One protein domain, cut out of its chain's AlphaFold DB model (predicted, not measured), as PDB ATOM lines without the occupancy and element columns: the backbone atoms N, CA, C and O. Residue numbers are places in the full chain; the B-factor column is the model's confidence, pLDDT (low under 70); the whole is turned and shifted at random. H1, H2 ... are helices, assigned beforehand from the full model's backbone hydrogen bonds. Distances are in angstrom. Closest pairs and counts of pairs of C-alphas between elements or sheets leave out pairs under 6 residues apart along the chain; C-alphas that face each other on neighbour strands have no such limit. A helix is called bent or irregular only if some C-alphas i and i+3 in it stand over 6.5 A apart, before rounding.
ATOM      1  N   LEU A  18      79.496  57.164 131.001       90.94
ATOM      2  CA  LEU A  18      78.221  56.537 131.353       90.94
ATOM      3  C   LEU A  18      77.120  56.903 130.347       90.94
ATOM      4  O   LEU A  18      76.439  56.018 129.831       90.94
ATOM      5  N   LYS A  19      76.970  58.194 130.021       90.44
ATOM      6  CA  LYS A  19      75.990  58.671 129.031       90.44
ATOM      7  C   LYS A  19      76.231  58.069 127.648       90.44
ATOM      8  O   LYS A  19      75.270  57.681 126.989       90.44
ATOM      9  N   GLU A  20      77.487  57.977 127.213       94.19
ATOM     10  CA  GLU A  20      77.866  57.345 125.942       94.19
ATOM     11  C   GLU A  20      77.426  55.878 125.901       94.19
ATOM     12  O   GLU A  20      76.645  55.500 125.029       94.19
ATOM     13  N   ARG A  21      77.794  55.082 126.914       94.44
ATOM     14  CA  ARG A  21      77.418  53.661 126.994       94.44
ATOM     15  C   ARG A  21      75.904  53.441 127.026       94.44
ATOM     16  O   ARG A  21      75.404  52.545 126.349       94.44
ATOM     17  N   ILE A  22      75.162  54.265 127.772       92.88
ATOM     18  CA  ILE A  22      73.690  54.210 127.802       92.88
ATOM     19  C   ILE A  22      73.120  54.515 126.413       92.88
ATOM     20  O   ILE A  22      72.242  53.804 125.923       92.88
ATOM     21  N   ASN A  23      73.622  55.557 125.746       92.00
ATOM     22  CA  ASN A  23      73.163  55.927 124.411       92.00
ATOM     23  C   ASN A  23      73.414  54.821 123.383       92.00
ATOM     24  O   ASN A  23      72.536  54.568 122.554       92.00
ATOM     25  N   ASP A  24      74.573  54.171 123.449       94.88
ATOM     26  CA  ASP A  24      74.929  53.069 122.559       94.88
ATOM     27  C   ASP A  24      74.056  51.841 122.812       94.88
ATOM     28  O   ASP A  24      73.581  51.225 121.861       94.88
ATOM     29  N   TYR A  25      73.737  51.543 124.074       94.69
ATOM     30  CA  TYR A  25      72.798  50.477 124.416       94.69
ATOM     31  C   TYR A  25      71.427  50.676 123.748       94.69
ATOM     32  O   TYR A  25      70.931  49.761 123.088       94.69
ATOM     33  N   PHE A  26      70.831  51.870 123.846       92.62
ATOM     34  CA  PHE A  26      69.537  52.154 123.205       92.62
ATOM     35  C   PHE A  26      69.600  52.034 121.678       92.62
ATOM     36  O   PHE A  26      68.691  51.469 121.067       92.62
ATOM     37  N   LYS A  27      70.679  52.531 121.058       92.19
ATOM     38  CA  LYS A  27      70.875  52.460 119.602       92.19
ATOM     39  C   LYS A  27      71.013  51.019 119.120       92.19
ATOM     40  O   LYS A  27      70.284  50.614 118.218       92.19
ATOM     41  N   THR A  28      71.908  50.247 119.734       95.50
ATOM     42  CA  THR A  28      72.204  48.864 119.333       95.50
ATOM     43  C   THR A  28      70.986  47.958 119.499       95.50
ATOM     44  O   THR A  28      70.716  47.129 118.635       95.50
ATOM     45  N   ASN A  29      70.192  48.163 120.555       93.19
ATOM     46  CA  ASN A  29      68.987  47.372 120.811       93.19
ATOM     47  C   ASN A  29      67.725  47.916 120.117       93.19
ATOM     48  O   ASN A  29      66.658  47.324 120.254       93.19
ATOM     49  N   LYS A  30      67.817  49.031 119.371       89.31
ATOM     50  CA  LYS A  30      66.676  49.706 118.716       89.31
ATOM     51  C   LYS A  30      65.531  50.043 119.688       89.31
ATOM     52  O   LYS A  30      64.362  50.035 119.309       89.31
ATOM     53  N   ILE A  31      65.877  50.359 120.937       87.88
ATOM     54  CA  ILE A  31      64.923  50.716 121.991       87.88
ATOM     55  C   ILE A  31      64.730  52.234 121.976       87.88
ATOM     56  O   ILE A  31      65.698  53.000 121.948       87.88
ATOM     57  N   GLN A  32      63.477  52.688 122.004       84.19
ATOM     58  CA  GLN A  32      63.183  54.111 122.145       84.19
ATOM     59  C   GLN A  32      63.485  54.572 123.573       84.19
ATOM     60  O   GLN A  32      63.182  53.887 124.542       84.19
ATOM     61  N   LYS A  33      64.078  55.761 123.703       82.44
ATOM     62  CA  LYS A  33      64.338  56.385 125.013       82.44
ATOM     63  C   LYS A  33      63.087  56.993 125.643       82.44
ATOM     64  O   LYS A  33      63.128  57.410 126.795       82.44
ATOM     65  N   THR A  34      62.022  57.108 124.860       83.44
ATOM     66  CA  THR A  34      60.750  57.695 125.262       83.44
ATOM     67  C   THR A  34      59.734  56.617 125.602       83.44
ATOM     68  O   THR A  34      59.871  55.459 125.198       83.44
ATOM     69  N   GLY A  35      58.714  57.008 126.365       71.31
ATOM     70  CA  GLY A  35      57.629  56.123 126.764       71.31
ATOM     71  C   GLY A  35      56.936  55.472 125.563       71.31
ATOM     72  O   GLY A  35      56.469  56.145 124.644       71.31
ATOM     73  N   GLU A  36      56.845  54.141 125.575       78.69
ATOM     74  CA  GLU A  36      56.062  53.388 124.593       78.69
ATOM     75  C   GLU A  36      54.548  53.633 124.770       78.69
ATOM     76  O   GLU A  36      54.095  54.290 125.710       78.69
ATOM     77  N   LYS A  37      53.722  53.010 123.913       83.69
ATOM     78  CA  LYS A  37      52.244  53.054 123.978       83.69
ATOM     79  C   LYS A  37      51.678  52.811 125.385       83.69
ATOM     80  O   LYS A  37      50.638  53.361 125.721       83.69
ATOM     81  N   ARG A  38      52.369  52.025 126.217       87.19
ATOM     82  CA  ARG A  38      51.988  51.738 127.609       87.19
ATOM     83  C   ARG A  38      51.866  53.002 128.465       87.19
ATOM     84  O   ARG A  38      50.910  53.121 129.225       87.19
ATOM     85  N   VAL A  39      52.803  53.942 128.325       89.19
ATOM     86  CA  VAL A  39      52.813  55.196 129.097       89.19
ATOM     87  C   VAL A  39      51.653  56.092 128.659       89.19
ATOM     88  O   VAL A  39      50.935  56.633 129.497       89.19
ATOM     89  N   LEU A  40      51.387  56.150 127.350       91.25
ATOM     90  CA  LEU A  40      50.234  56.869 126.811       91.25
ATOM     91  C   LEU A  40      48.904  56.280 127.304       91.25
ATOM     92  O   LEU A  40      48.046  57.024 127.773       91.25
ATOM     93  N   THR A  41      48.735  54.955 127.250       92.81
ATOM     94  CA  THR A  41      47.526  54.287 127.759       92.81
ATOM     95  C   THR A  41      47.320  54.573 129.244       92.81
ATOM     96  O   THR A  41      46.209  54.899 129.657       92.81
ATOM     97  N   LYS A  42      48.392  54.516 130.047       93.81
ATOM     98  CA  LYS A  42      48.345  54.854 131.473       93.81
ATOM     99  C   LYS A  42      47.878  56.293 131.691       93.81
ATOM    100  O   LYS A  42      46.996  56.520 132.514       93.81
ATOM    101  N   ALA A  43      48.410  57.246 130.930       95.56
ATOM    102  CA  ALA A  43      48.010  58.647 131.025       95.56
ATOM    103  C   ALA A  43      46.533  58.862 130.667       95.56
ATOM    104  O   ALA A  43      45.831  59.560 131.394       95.56
ATOM    105  N   ILE A  44      46.041  58.231 129.593       96.56
ATOM    106  CA  ILE A  44      44.627  58.320 129.193       96.56
ATOM    107  C   ILE A  44      43.722  57.800 130.313       96.56
ATOM    108  O   ILE A  44      42.773  58.482 130.687       96.56
ATOM    109  N   ILE A  45      44.034  56.632 130.884       97.75
ATOM    110  CA  ILE A  45      43.259  56.058 131.992       97.75
ATOM    111  C   ILE A  45      43.231  57.021 133.182       97.75
ATOM    112  O   ILE A  45      42.161  57.270 133.735       97.75
ATOM    113  N   LEU A  46      44.376  57.595 133.558       97.81
ATOM    114  CA  LEU A  46      44.460  58.537 134.674       97.81
ATOM    115  C   LEU A  46      43.621  59.801 134.429       97.81
ATOM    116  O   LEU A  46      42.787  60.147 135.258       97.81
ATOM    117  N   PHE A  47      43.746  60.452 133.270       97.69
ATOM    118  CA  PHE A  47      42.944  61.649 132.986       97.69
ATOM    119  C   PHE A  47      41.446  61.357 132.890       97.69
ATOM    120  O   PHE A  47      40.648  62.111 133.441       97.69
ATOM    121  N   VAL A  48      41.056  60.262 132.230       98.31
ATOM    122  CA  VAL A  48      39.643  59.868 132.131       98.31
ATOM    123  C   VAL A  48      39.071  59.608 133.521       98.31
ATOM    124  O   VAL A  48      38.021  60.146 133.851       98.31
ATOM    125  N   THR A  49      39.777  58.853 134.364       98.19
ATOM    126  CA  THR A  49      39.310  58.554 135.727       98.19
ATOM    127  C   THR A  49      39.250  59.798 136.615       98.19
ATOM    128  O   THR A  49      38.265  59.966 137.332       98.19
ATOM    129  N   ALA A  50      40.219  60.715 136.521       98.00
ATOM    130  CA  ALA A  50      40.167  62.000 137.221       98.00
ATOM    131  C   ALA A  50      38.946  62.838 136.804       98.00
ATOM    132  O   ALA A  50      38.223  63.347 137.663       98.00
ATOM    133  N   ILE A  51      38.673  62.937 135.496       97.62
ATOM    134  CA  ILE A  51      37.497  63.643 134.967       97.62
ATOM    135  C   ILE A  51      36.206  62.963 135.439       97.62
ATOM    136  O   ILE A  51      35.292  63.646 135.894       97.62
ATOM    137  N   SER A  52      36.124  61.631 135.388       98.06
ATOM    138  CA  SER A  52      34.954  60.881 135.858       98.06
ATOM    139  C   SER A  52      34.681  61.096 137.348       98.06
ATOM    140  O   SER A  52      33.528  61.316 137.726       98.06
ATOM    141  N   PHE A  53      35.712  61.083 138.198       98.12
ATOM    142  CA  PHE A  53      35.561  61.391 139.622       98.12
ATOM    143  C   PHE A  53      35.096  62.828 139.844       98.12
ATOM    144  O   PHE A  53      34.160  63.054 140.609       98.12
ATOM    145  N   TYR A  54      35.686  63.790 139.133       96.88
ATOM    146  CA  TYR A  54      35.284  65.190 139.225       96.88
ATOM    147  C   TYR A  54      33.819  65.401 138.805       96.88
ATOM    148  O   TYR A  54      33.047  66.016 139.537       96.88
ATOM    149  N   ILE A  55      33.398  64.823 137.674       97.75
ATOM    150  CA  ILE A  55      32.002  64.874 137.210       97.75
ATOM    151  C   ILE A  55      31.064  64.222 138.230       97.75
ATOM    152  O   ILE A  55      30.007  64.776 138.524       97.75
ATOM    153  N   THR A  56      31.447  63.080 138.804       97.31
ATOM    154  CA  THR A  56      30.647  62.396 139.833       97.31
ATOM    155  C   THR A  56      30.403  63.303 141.040       97.31
ATOM    156  O   THR A  56      29.273  63.407 141.513       97.31
ATOM    157  N   LEU A  57      31.437  64.002 141.512       97.19
ATOM    158  CA  LEU A  57      31.327  64.904 142.660       97.19
ATOM    159  C   LEU A  57      30.433  66.118 142.376       97.19
ATOM    160  O   LEU A  57      29.651  66.507 143.238       97.19
ATOM    161  N   ILE A  58      30.535  66.708 141.182       97.00
ATOM    162  CA  ILE A  58      29.854  67.970 140.861       97.00
ATOM    163  C   ILE A  58      28.427  67.764 140.339       97.00
ATOM    164  O   ILE A  58      27.526  68.512 140.716       97.00
ATOM    165  N   VAL A  59      28.219  66.769 139.471       97.06
ATOM    166  CA  VAL A  59      26.949  66.556 138.759       97.06
ATOM    167  C   VAL A  59      26.048  65.568 139.489       97.06
ATOM    168  O   VAL A  59      24.868  65.846 139.667       97.06
ATOM    169  N   ILE A  60      26.585  64.417 139.906       95.44
ATOM    170  CA  ILE A  60      25.775  63.360 140.537       95.44
ATOM    171  C   ILE A  60      25.482  63.702 142.001       95.44
ATOM    172  O   ILE A  60      24.407  63.376 142.490       95.44
ATOM    173  N   GLN A  61      26.428  64.359 142.684       94.06
ATOM    174  CA  GLN A  61      26.313  64.772 144.089       94.06
ATOM    175  C   GLN A  61      25.844  63.625 145.005       94.06
ATOM    176  O   GLN A  61      24.792  63.713 145.644       94.06
ATOM    177  N   PRO A  62      26.596  62.508 145.064       95.19
ATOM    178  CA  PRO A  62      26.195  61.372 145.873       95.19
ATOM    179  C   PRO A  62      26.232  61.723 147.367       95.19
ATOM    180  O   PRO A  62      26.813  62.727 147.792       95.19
ATOM    181  N   HIS A  63      25.638  60.849 148.183       97.75
ATOM    182  CA  HIS A  63      25.654  60.979 149.638       97.75
ATOM    183  C   HIS A  63      27.069  61.282 150.160       97.75
ATOM    184  O   HIS A  63      28.050  60.709 149.680       97.75
ATOM    185  N   TRP A  64      27.182  62.154 151.165       96.88
ATOM    186  CA  TRP A  64      28.458  62.738 151.593       96.88
ATOM    187  C   TRP A  64      29.549  61.701 151.915       96.88
ATOM    188  O   TRP A  64      30.710  61.922 151.586       96.88
ATOM    189  N   LEU A  65      29.183  60.539 152.470       97.81
ATOM    190  CA  LEU A  65      30.118  59.429 152.709       97.81
ATOM    191  C   LEU A  65      30.775  58.915 151.418       97.81
ATOM    192  O   LEU A  65      31.981  58.685 151.385       97.81
ATOM    193  N   ILE A  66      29.995  58.763 150.346       97.50
ATOM    194  CA  ILE A  66      30.501  58.346 149.033       97.50
ATOM    195  C   ILE A  66      31.378  59.458 148.458       97.50
ATOM    196  O   ILE A  66      32.468  59.182 147.963       97.50
ATOM    197  N   SER A  67      30.951  60.717 148.585       97.50
ATOM    198  CA  SER A  67      31.727  61.876 148.130       97.50
ATOM    199  C   SER A  67      33.107  61.957 148.792       97.50
ATOM    200  O   SER A  67      34.089  62.226 148.105       97.50
ATOM    201  N   VAL A  68      33.226  61.645 150.089       98.06
ATOM    202  CA  VAL A  68      34.527  61.568 150.783       98.06
ATOM    203  C   VAL A  68      35.423  60.486 150.174       98.06
ATOM    204  O   VAL A  68      36.594  60.745 149.899       98.06
ATOM    205  N   VAL A  69      34.884  59.293 149.908       98.12
ATOM    206  CA  VAL A  69      35.651  58.210 149.269       98.12
ATOM    207  C   VAL A  69      36.112  58.623 147.869       98.12
ATOM    208  O   VAL A  69      37.283  58.453 147.532       98.12
ATOM    209  N   VAL A  70      35.228  59.221 147.066       98.12
ATOM    210  CA  VAL A  70      35.562  59.697 145.713       98.12
ATOM    211  C   VAL A  70      36.618  60.808 145.754       98.12
ATOM    212  O   VAL A  70      37.518  60.806 144.919       98.12
ATOM    213  N   LEU A  71      36.579  61.712 146.740       97.75
ATOM    214  CA  LEU A  71      37.604  62.747 146.933       97.75
ATOM    215  C   LEU A  71      38.982  62.154 147.246       97.75
ATOM    216  O   LEU A  71      39.978  62.592 146.670       97.75
ATOM    217  N   ILE A  72      39.052  61.144 148.117       98.19
ATOM    218  CA  ILE A  72      40.311  60.448 148.422       98.19
ATOM    219  C   ILE A  72      40.860  59.777 147.158       98.19
ATOM    220  O   ILE A  72      42.039  59.931 146.835       98.19
ATOM    221  N   LEU A  73      40.001  59.079 146.409       98.31
ATOM    222  CA  LEU A  73      40.387  58.439 145.150       98.31
ATOM    223  C   LEU A  73      40.856  59.459 144.107       98.31
ATOM    224  O   LEU A  73      41.844  59.209 143.418       98.31
ATOM    225  N   LEU A  74      40.202  60.618 144.018       97.94
ATOM    226  CA  LEU A  74      40.620  61.718 143.152       97.94
ATOM    227  C   LEU A  74      41.994  62.266 143.560       97.94
ATOM    228  O   LEU A  74      42.843  62.464 142.696       97.94
ATOM    229  N   GLY A  75      42.252  62.442 144.858       97.25
ATOM    230  CA  GLY A  75      43.560  62.862 145.367       97.25
ATOM    231  C   GLY A  75      44.678  61.875 145.016       97.25
ATOM    232  O   GLY A  75      45.730  62.277 144.517       97.25
ATOM    233  N   ILE A  76      44.430  60.572 145.190       98.06
ATOM    234  CA  ILE A  76      45.361  59.509 144.769       98.06
ATOM    235  C   ILE A  76      45.588  59.561 143.252       98.06
ATOM    236  O   ILE A  76      46.719  59.417 142.784       98.06
ATOM    237  N   ASN A  77      44.530  59.799 142.474       98.19
ATOM    238  CA  ASN A  77      44.621  59.899 141.022       98.19
ATOM    239  C   ASN A  77      45.475  61.099 140.579       98.19
ATOM    240  O   ASN A  77      46.357  60.946 139.736       98.19
ATOM    241  N   PHE A  78      45.298  62.265 141.203       97.62
ATOM    242  CA  PHE A  78      46.138  63.439 140.952       97.62
ATOM    243  C   PHE A  78      47.604  63.204 141.313       97.62
ATOM    244  O   PHE A  78      48.480  63.549 140.519       97.62
ATOM    245  N   ALA A  79      47.891  62.541 142.438       96.50
ATOM    246  CA  ALA A  79      49.256  62.127 142.751       96.50
ATOM    247  C   ALA A  79      49.821  61.209 141.649       96.50
ATOM    248  O   ALA A  79      50.939  61.416 141.173       96.50
ATOM    249  N   ALA A  80      49.031  60.246 141.167       96.94
ATOM    250  CA  ALA A  80      49.437  59.375 140.072       96.94
ATOM    251  C   ALA A  80      49.687  60.142 138.756       96.94
ATOM    252  O   ALA A  80      50.678  59.848 138.087       96.94
ATOM    253  N   ILE A  81      48.870  61.140 138.400       97.69
ATOM    254  CA  ILE A  81      49.114  62.032 137.248       97.69
ATOM    255  C   ILE A  81      50.425  62.808 137.441       97.69
ATOM    256  O   ILE A  81      51.244  62.865 136.521       97.69
ATOM    257  N   GLY A  82      50.657  63.343 138.641       96.25
ATOM    258  CA  GLY A  82      51.887  64.046 139.008       96.25
ATOM    259  C   GLY A  82      53.146  63.208 138.762       96.25
ATOM    260  O   GLY A  82      54.059  63.637 138.064       96.25
ATOM    261  N   PHE A  83      53.180  61.978 139.271       94.31
ATOM    262  CA  PHE A  83      54.377  61.138 139.176       94.31
ATOM    263  C   PHE A  83      54.524  60.369 137.860       94.31
ATOM    264  O   PHE A  83      55.636  59.990 137.527       94.31
ATOM    265  N   ASN A  84      53.442  60.107 137.117       94.06
ATOM    266  CA  ASN A  84      53.503  59.242 135.925       94.06
ATOM    267  C   ASN A  84      53.287  59.971 134.600       94.06
ATOM    268  O   ASN A  84      53.504  59.387 133.544       94.06
ATOM    269  N   VAL A  85      52.775  61.200 134.630       95.81
ATOM    270  CA  VAL A  85      52.508  61.973 133.414       95.81
ATOM    271  C   VAL A  85      53.284  63.270 133.463       95.81
ATOM    272  O   VAL A  85      54.131  63.513 132.610       95.81
ATOM    273  N   MET A  86      53.014  64.087 134.477       96.38
ATOM    274  CA  MET A  86      53.663  65.377 134.653       96.38
ATOM    275  C   MET A  86      55.183  65.222 134.761       96.38
ATOM    276  O   MET A  86      55.898  65.928 134.056       96.38
ATOM    277  N   HIS A  87      55.661  64.307 135.616       95.31
ATOM    278  CA  HIS A  87      57.087  64.109 135.904       95.31
ATOM    279  C   HIS A  87      57.871  63.719 134.649       95.31
ATOM    280  O   HIS A  87      58.771  64.445 134.228       95.31
ATOM    281  N   ASP A  88      57.448  62.640 133.988       94.38
ATOM    282  CA  ASP A  88      58.053  62.140 132.747       94.38
ATOM    283  C   ASP A  88      57.990  63.177 131.615       94.38
ATOM    284  O   ASP A  88      58.932  63.352 130.838       94.38
ATOM    285  N   ALA A  89      56.884  63.917 131.513       94.88
ATOM    286  CA  ALA A  89      56.750  64.990 130.536       94.88
ATOM    287  C   ALA A  89      57.646  66.196 130.883       94.88
ATOM    288  O   ALA A  89      58.210  66.831 129.994       94.88
ATOM    289  N   GLY A  90      57.835  66.485 132.171       94.94
ATOM    290  CA  GLY A  90      58.757  67.495 132.689       94.94
ATOM    291  C   GLY A  90      60.231  67.163 132.440       94.94
ATOM    292  O   GLY A  90      61.042  68.083 132.311       94.94
ATOM    293  N   HIS A  91      60.557  65.877 132.300       94.00
ATOM    294  CA  HIS A  91      61.866  65.359 131.878       94.00
ATOM    295  C   HIS A  91      62.029  65.225 130.359       94.00
ATOM    296  O   HIS A  91      63.083  64.799 129.893       94.00
ATOM    297  N   ASP A  92      61.010  65.588 129.576       92.94
ATOM    298  CA  ASP A  92      60.972  65.410 128.120       92.94
ATOM    299  C   ASP A  92      61.109  63.937 127.655       92.94
ATOM    300  O   ASP A  92      61.490  63.673 126.512       92.94
ATOM    301  N   THR A  93      60.762  62.966 128.510       91.88
ATOM    302  CA  THR A  93      60.858  61.521 128.217       91.88
ATOM    303  C   THR A  93      59.509  60.864 127.921       91.88
ATOM    304  O   THR A  93      59.474  59.761 127.370       91.88
ATOM    305  N   PHE A  94      58.390  61.535 128.212       92.88
ATOM    306  CA  PHE A  94      57.051  60.987 127.969       92.88
ATOM    307  C   PHE A  94      56.794  60.680 126.481       92.88
ATOM    308  O   PHE A  94      56.234  59.640 126.140       92.88
ATOM    309  N   SER A  95      57.214  61.564 125.574       91.56
ATOM    310  CA  SER A  95      57.056  61.419 124.124       91.56
ATOM    311  C   SER A  95      58.236  62.013 123.356       91.56
ATOM    312  O   SER A  95      58.940  62.894 123.841       91.56
ATOM    313  N   ASN A  96      58.410  61.598 122.097       89.69
ATOM    314  CA  ASN A  96      59.358  62.224 121.166       89.69
ATOM    315  C   ASN A  96      58.959  63.672 120.800       89.69
ATOM    316  O   ASN A  96      59.782  64.442 120.307       89.69
ATOM    317  N   SER A  97      57.695  64.061 121.017       91.38
ATOM    318  CA  SER A  97      57.210  65.414 120.735       91.38
ATOM    319  C   SER A  97      57.391  66.339 121.936       91.38
ATOM    320  O   SER A  97      56.649  66.257 122.915       91.38
ATOM    321  N   LYS A  98      58.297  67.317 121.811       91.88
ATOM    322  CA  LYS A  98      58.490  68.374 122.823       91.88
ATOM    323  C   LYS A  98      57.214  69.162 123.123       91.88
ATOM    324  O   LYS A  98      57.003  69.593 124.250       91.88
ATOM    325  N   ARG A  99      56.347  69.358 122.120       94.62
ATOM    326  CA  ARG A  99      55.063  70.054 122.312       94.62
ATOM    327  C   ARG A  99      54.129  69.250 123.212       94.62
ATOM    328  O   ARG A  99      53.504  69.832 124.091       94.62
ATOM    329  N   LEU A 100      54.075  67.932 123.011       92.94
ATOM    330  CA  LEU A 100      53.258  67.046 123.837       92.94
ATOM    331  C   LEU A 100      53.797  66.972 125.269       92.94
ATOM    332  O   LEU A 100      53.023  67.106 126.208       92.94
ATOM    333  N   ASN A 101      55.115  66.848 125.436       95.00
ATOM    334  CA  ASN A 101      55.750  66.878 126.756       95.00
ATOM    335  C   ASN A 101      55.463  68.197 127.482       95.00
ATOM    336  O   ASN A 101      55.022  68.200 128.625       95.00
ATOM    337  N   SER A 102      55.616  69.329 126.793       95.00
ATOM    338  CA  SER A 102      55.281  70.635 127.358       95.00
ATOM    339  C   SER A 102      53.815  70.689 127.809       95.00
ATOM    340  O   SER A 102      53.548  70.975 128.974       95.00
ATOM    341  N   ALA A 103      52.873  70.306 126.940       95.69
ATOM    342  CA  ALA A 103      51.445  70.286 127.261       95.69
ATOM    343  C   ALA A 103      51.116  69.404 128.478       95.69
ATOM    344  O   ALA A 103      50.415  69.842 129.386       95.69
ATOM    345  N   LEU A 104      51.657  68.186 128.535       95.88
ATOM    346  CA  LEU A 104      51.403  67.256 129.636       95.88
ATOM    347  C   LEU A 104      52.081  67.687 130.940       95.88
ATOM    348  O   LEU A 104      51.515  67.488 132.014       95.88
ATOM    349  N   SER A 105      53.240  68.342 130.870       96.38
ATOM    350  CA  SER A 105      53.933  68.876 132.047       96.38
ATOM    351  C   SER A 105      53.149  70.004 132.738       96.38
ATOM    352  O   SER A 105      53.235  70.160 133.958       96.38
ATOM    353  N   TYR A 106      52.291  70.724 132.000       96.94
ATOM    354  CA  TYR A 106      51.375  71.723 132.566       96.94
ATOM    355  C   TYR A 106      50.248  71.131 133.418       96.94
ATOM    356  O   TYR A 106      49.547  71.886 134.090       96.94
ATOM    357  N   SER A 107      50.091  69.806 133.476       96.00
ATOM    358  CA  SER A 107      49.203  69.201 134.475       96.00
ATOM    359  C   SER A 107      49.615  69.565 135.910       96.00
ATOM    360  O   SER A 107      48.736  69.709 136.756       96.00
ATOM    361  N   LEU A 108      50.900  69.858 136.179       96.12
ATOM    362  CA  LEU A 108      51.318  70.454 137.457       96.12
ATOM    363  C   LEU A 108      50.618  71.786 137.731       96.12
ATOM    364  O   LEU A 108      50.191  72.041 138.852       96.12
ATOM    365  N   ASN A 109      50.521  72.638 136.711       95.81
ATOM    366  CA  ASN A 109      49.928  73.961 136.841       95.81
ATOM    367  C   ASN A 109      48.430  73.873 137.132       95.81
ATOM    368  O   ASN A 109      47.928  74.637 137.951       95.81
ATOM    369  N   LEU A 110      47.736  72.902 136.530       92.19
ATOM    370  CA  LEU A 110      46.336  72.611 136.859       92.19
ATOM    371  C   LEU A 110      46.162  72.196 138.326       92.19
ATOM    372  O   LEU A 110      45.148  72.513 138.936       92.19
ATOM    373  N   MET A 111      47.163  71.526 138.900       92.56
ATOM    374  CA  MET A 111      47.183  71.095 140.301       92.56
ATOM    375  C   MET A 111      47.792  72.146 141.253       92.56
ATOM    376  O   MET A 111      48.109  71.832 142.398       92.56
ATOM    377  N   GLY A 112      47.966  73.393 140.796       92.12
ATOM    378  CA  GLY A 112      48.420  74.520 141.622       92.12
ATOM    379  C   GLY A 112      49.939  74.682 141.749       92.12
ATOM    380  O   GLY A 112      50.398  75.562 142.473       92.12
ATOM    381  N   GLY A 113      50.736  73.868 141.055       92.69
ATOM    382  CA  GLY A 113      52.186  74.046 140.985       92.69
ATOM    383  C   GLY A 113      52.632  74.909 139.801       92.69
ATOM    384  O   GLY A 113      51.834  75.497 139.077       92.69
ATOM    385  N   ASN A 114      53.942  74.983 139.570       94.94
ATOM    386  CA  ASN A 114      54.502  75.683 138.417       94.94
ATOM    387  C   ASN A 114      55.638  74.865 137.795       94.94
ATOM    388  O   ASN A 114      56.684  74.664 138.417       94.94
TER     389      ASN A 114
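What this domain is: This is residues 18 to 114 of the 151 residues of the protein "FA_desaturase domain-containing protein" of Sphingobacterium sp. IITKGP-BTPF85 (UniProt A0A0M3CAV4). The main picture is a long hairpin of two helices, H2 and H3, running side by side in opposite ways, with the two short helices H4 and H5 packed on the later part of H3. The first helix, H1, is set off from this hairpin beyond the end where H2 begins, is joined to it by the unnamed stretch of residues 29 to 36, and touches no other helix. The printed part has 97 residues with five named helices, in the order H1, H2, H3, H4, H5, and no named strand; the class is all helix. The whole is loose, with a radius of gyration of the C-alphas of 17.1 A. Its C-alphas span 57 by 26 by 21 A along their three main axes, and H1 with its link makes part of that length.

Where its parts are: H1 is residues 18 to 28, beginning at C-alpha 18 at (78.221, 56.537, 131.353), and is 15.5 A from first to last C-alpha. Residues 29 to 36 follow as a short link to H2, which is residues 37 to 60. H2 begins at C-alpha 37 at (52.244, 53.054, 123.978) and is 32.9 A from first to last C-alpha. It is neither bent nor irregular, but only just: C-alphas 57 and 60 are 6.1 A apart. After a tight link of 3 residues comes H3, residues 64 to 90, the longest helix with 27 residues and 36.0 A from first to last C-alpha. H3 too is neither bent nor irregular, but only just: C-alphas 83 and 86 are 6.2 A apart. A short link of 7 residues leads to H4, residues 98 to 105, which is 10.3 A long from first to last C-alpha. After one residue, a tight link, H5 takes residues 107 to 110, ending at C-alpha 110 at (46.336, 72.611, 136.859).

How they stand to each other: H1 touches no helix, and it is apart from H2, H3, H4 and H5. Residues 24 to 31, of which 24 to 28 belong to H1, stand free. H3 is the hub, touching H2, H4 and H5. H2 and H3 form a helical hairpin and touch with 20 pairs of C-alphas within 8 A; the closest are those of Ala 50 and Leu 74, 6.0 A apart. Their lines stand at a shallow tilt of 30 degrees, and they run opposite ways. H3 and H4 form a second helical hairpin, in which H3 touches H4 with residues 85 to 90 alone. Their closest C-alphas are those of Ala 89 and Asn 101, 4.3 A apart, and they run opposite ways at a shallow tilt of 30 degrees. H3 touches H5 with residues 81 to 86 alone; the closest C-alphas are those of Met 86 and Ser 107, 5.9 A apart. H4 and H5 meet only through their link, and both are apart from H2. In H1, H2 and H4 every pair of O of residue i and N of residue i+4 is within hydrogen-bond range; in H3 it is 20 of 23, and H5 is too short for such a pair.

The domain as a whole: The C-alphas farthest apart are those of Glu 20 and His 63, at 57.5 A, while those of Leu 18 and Asn 114, the first and last printed, are 31.3 A apart. The centre of H3 is nearest to the mean of the C-alphas, at 9.8 A, and that of H1 is farthest, at 26.7 A. The printed part runs from 18 to 114 with no cut, and no link between its helices is long. The mean pLDDT of the printed part is 94.2, and no printed residue is under 70.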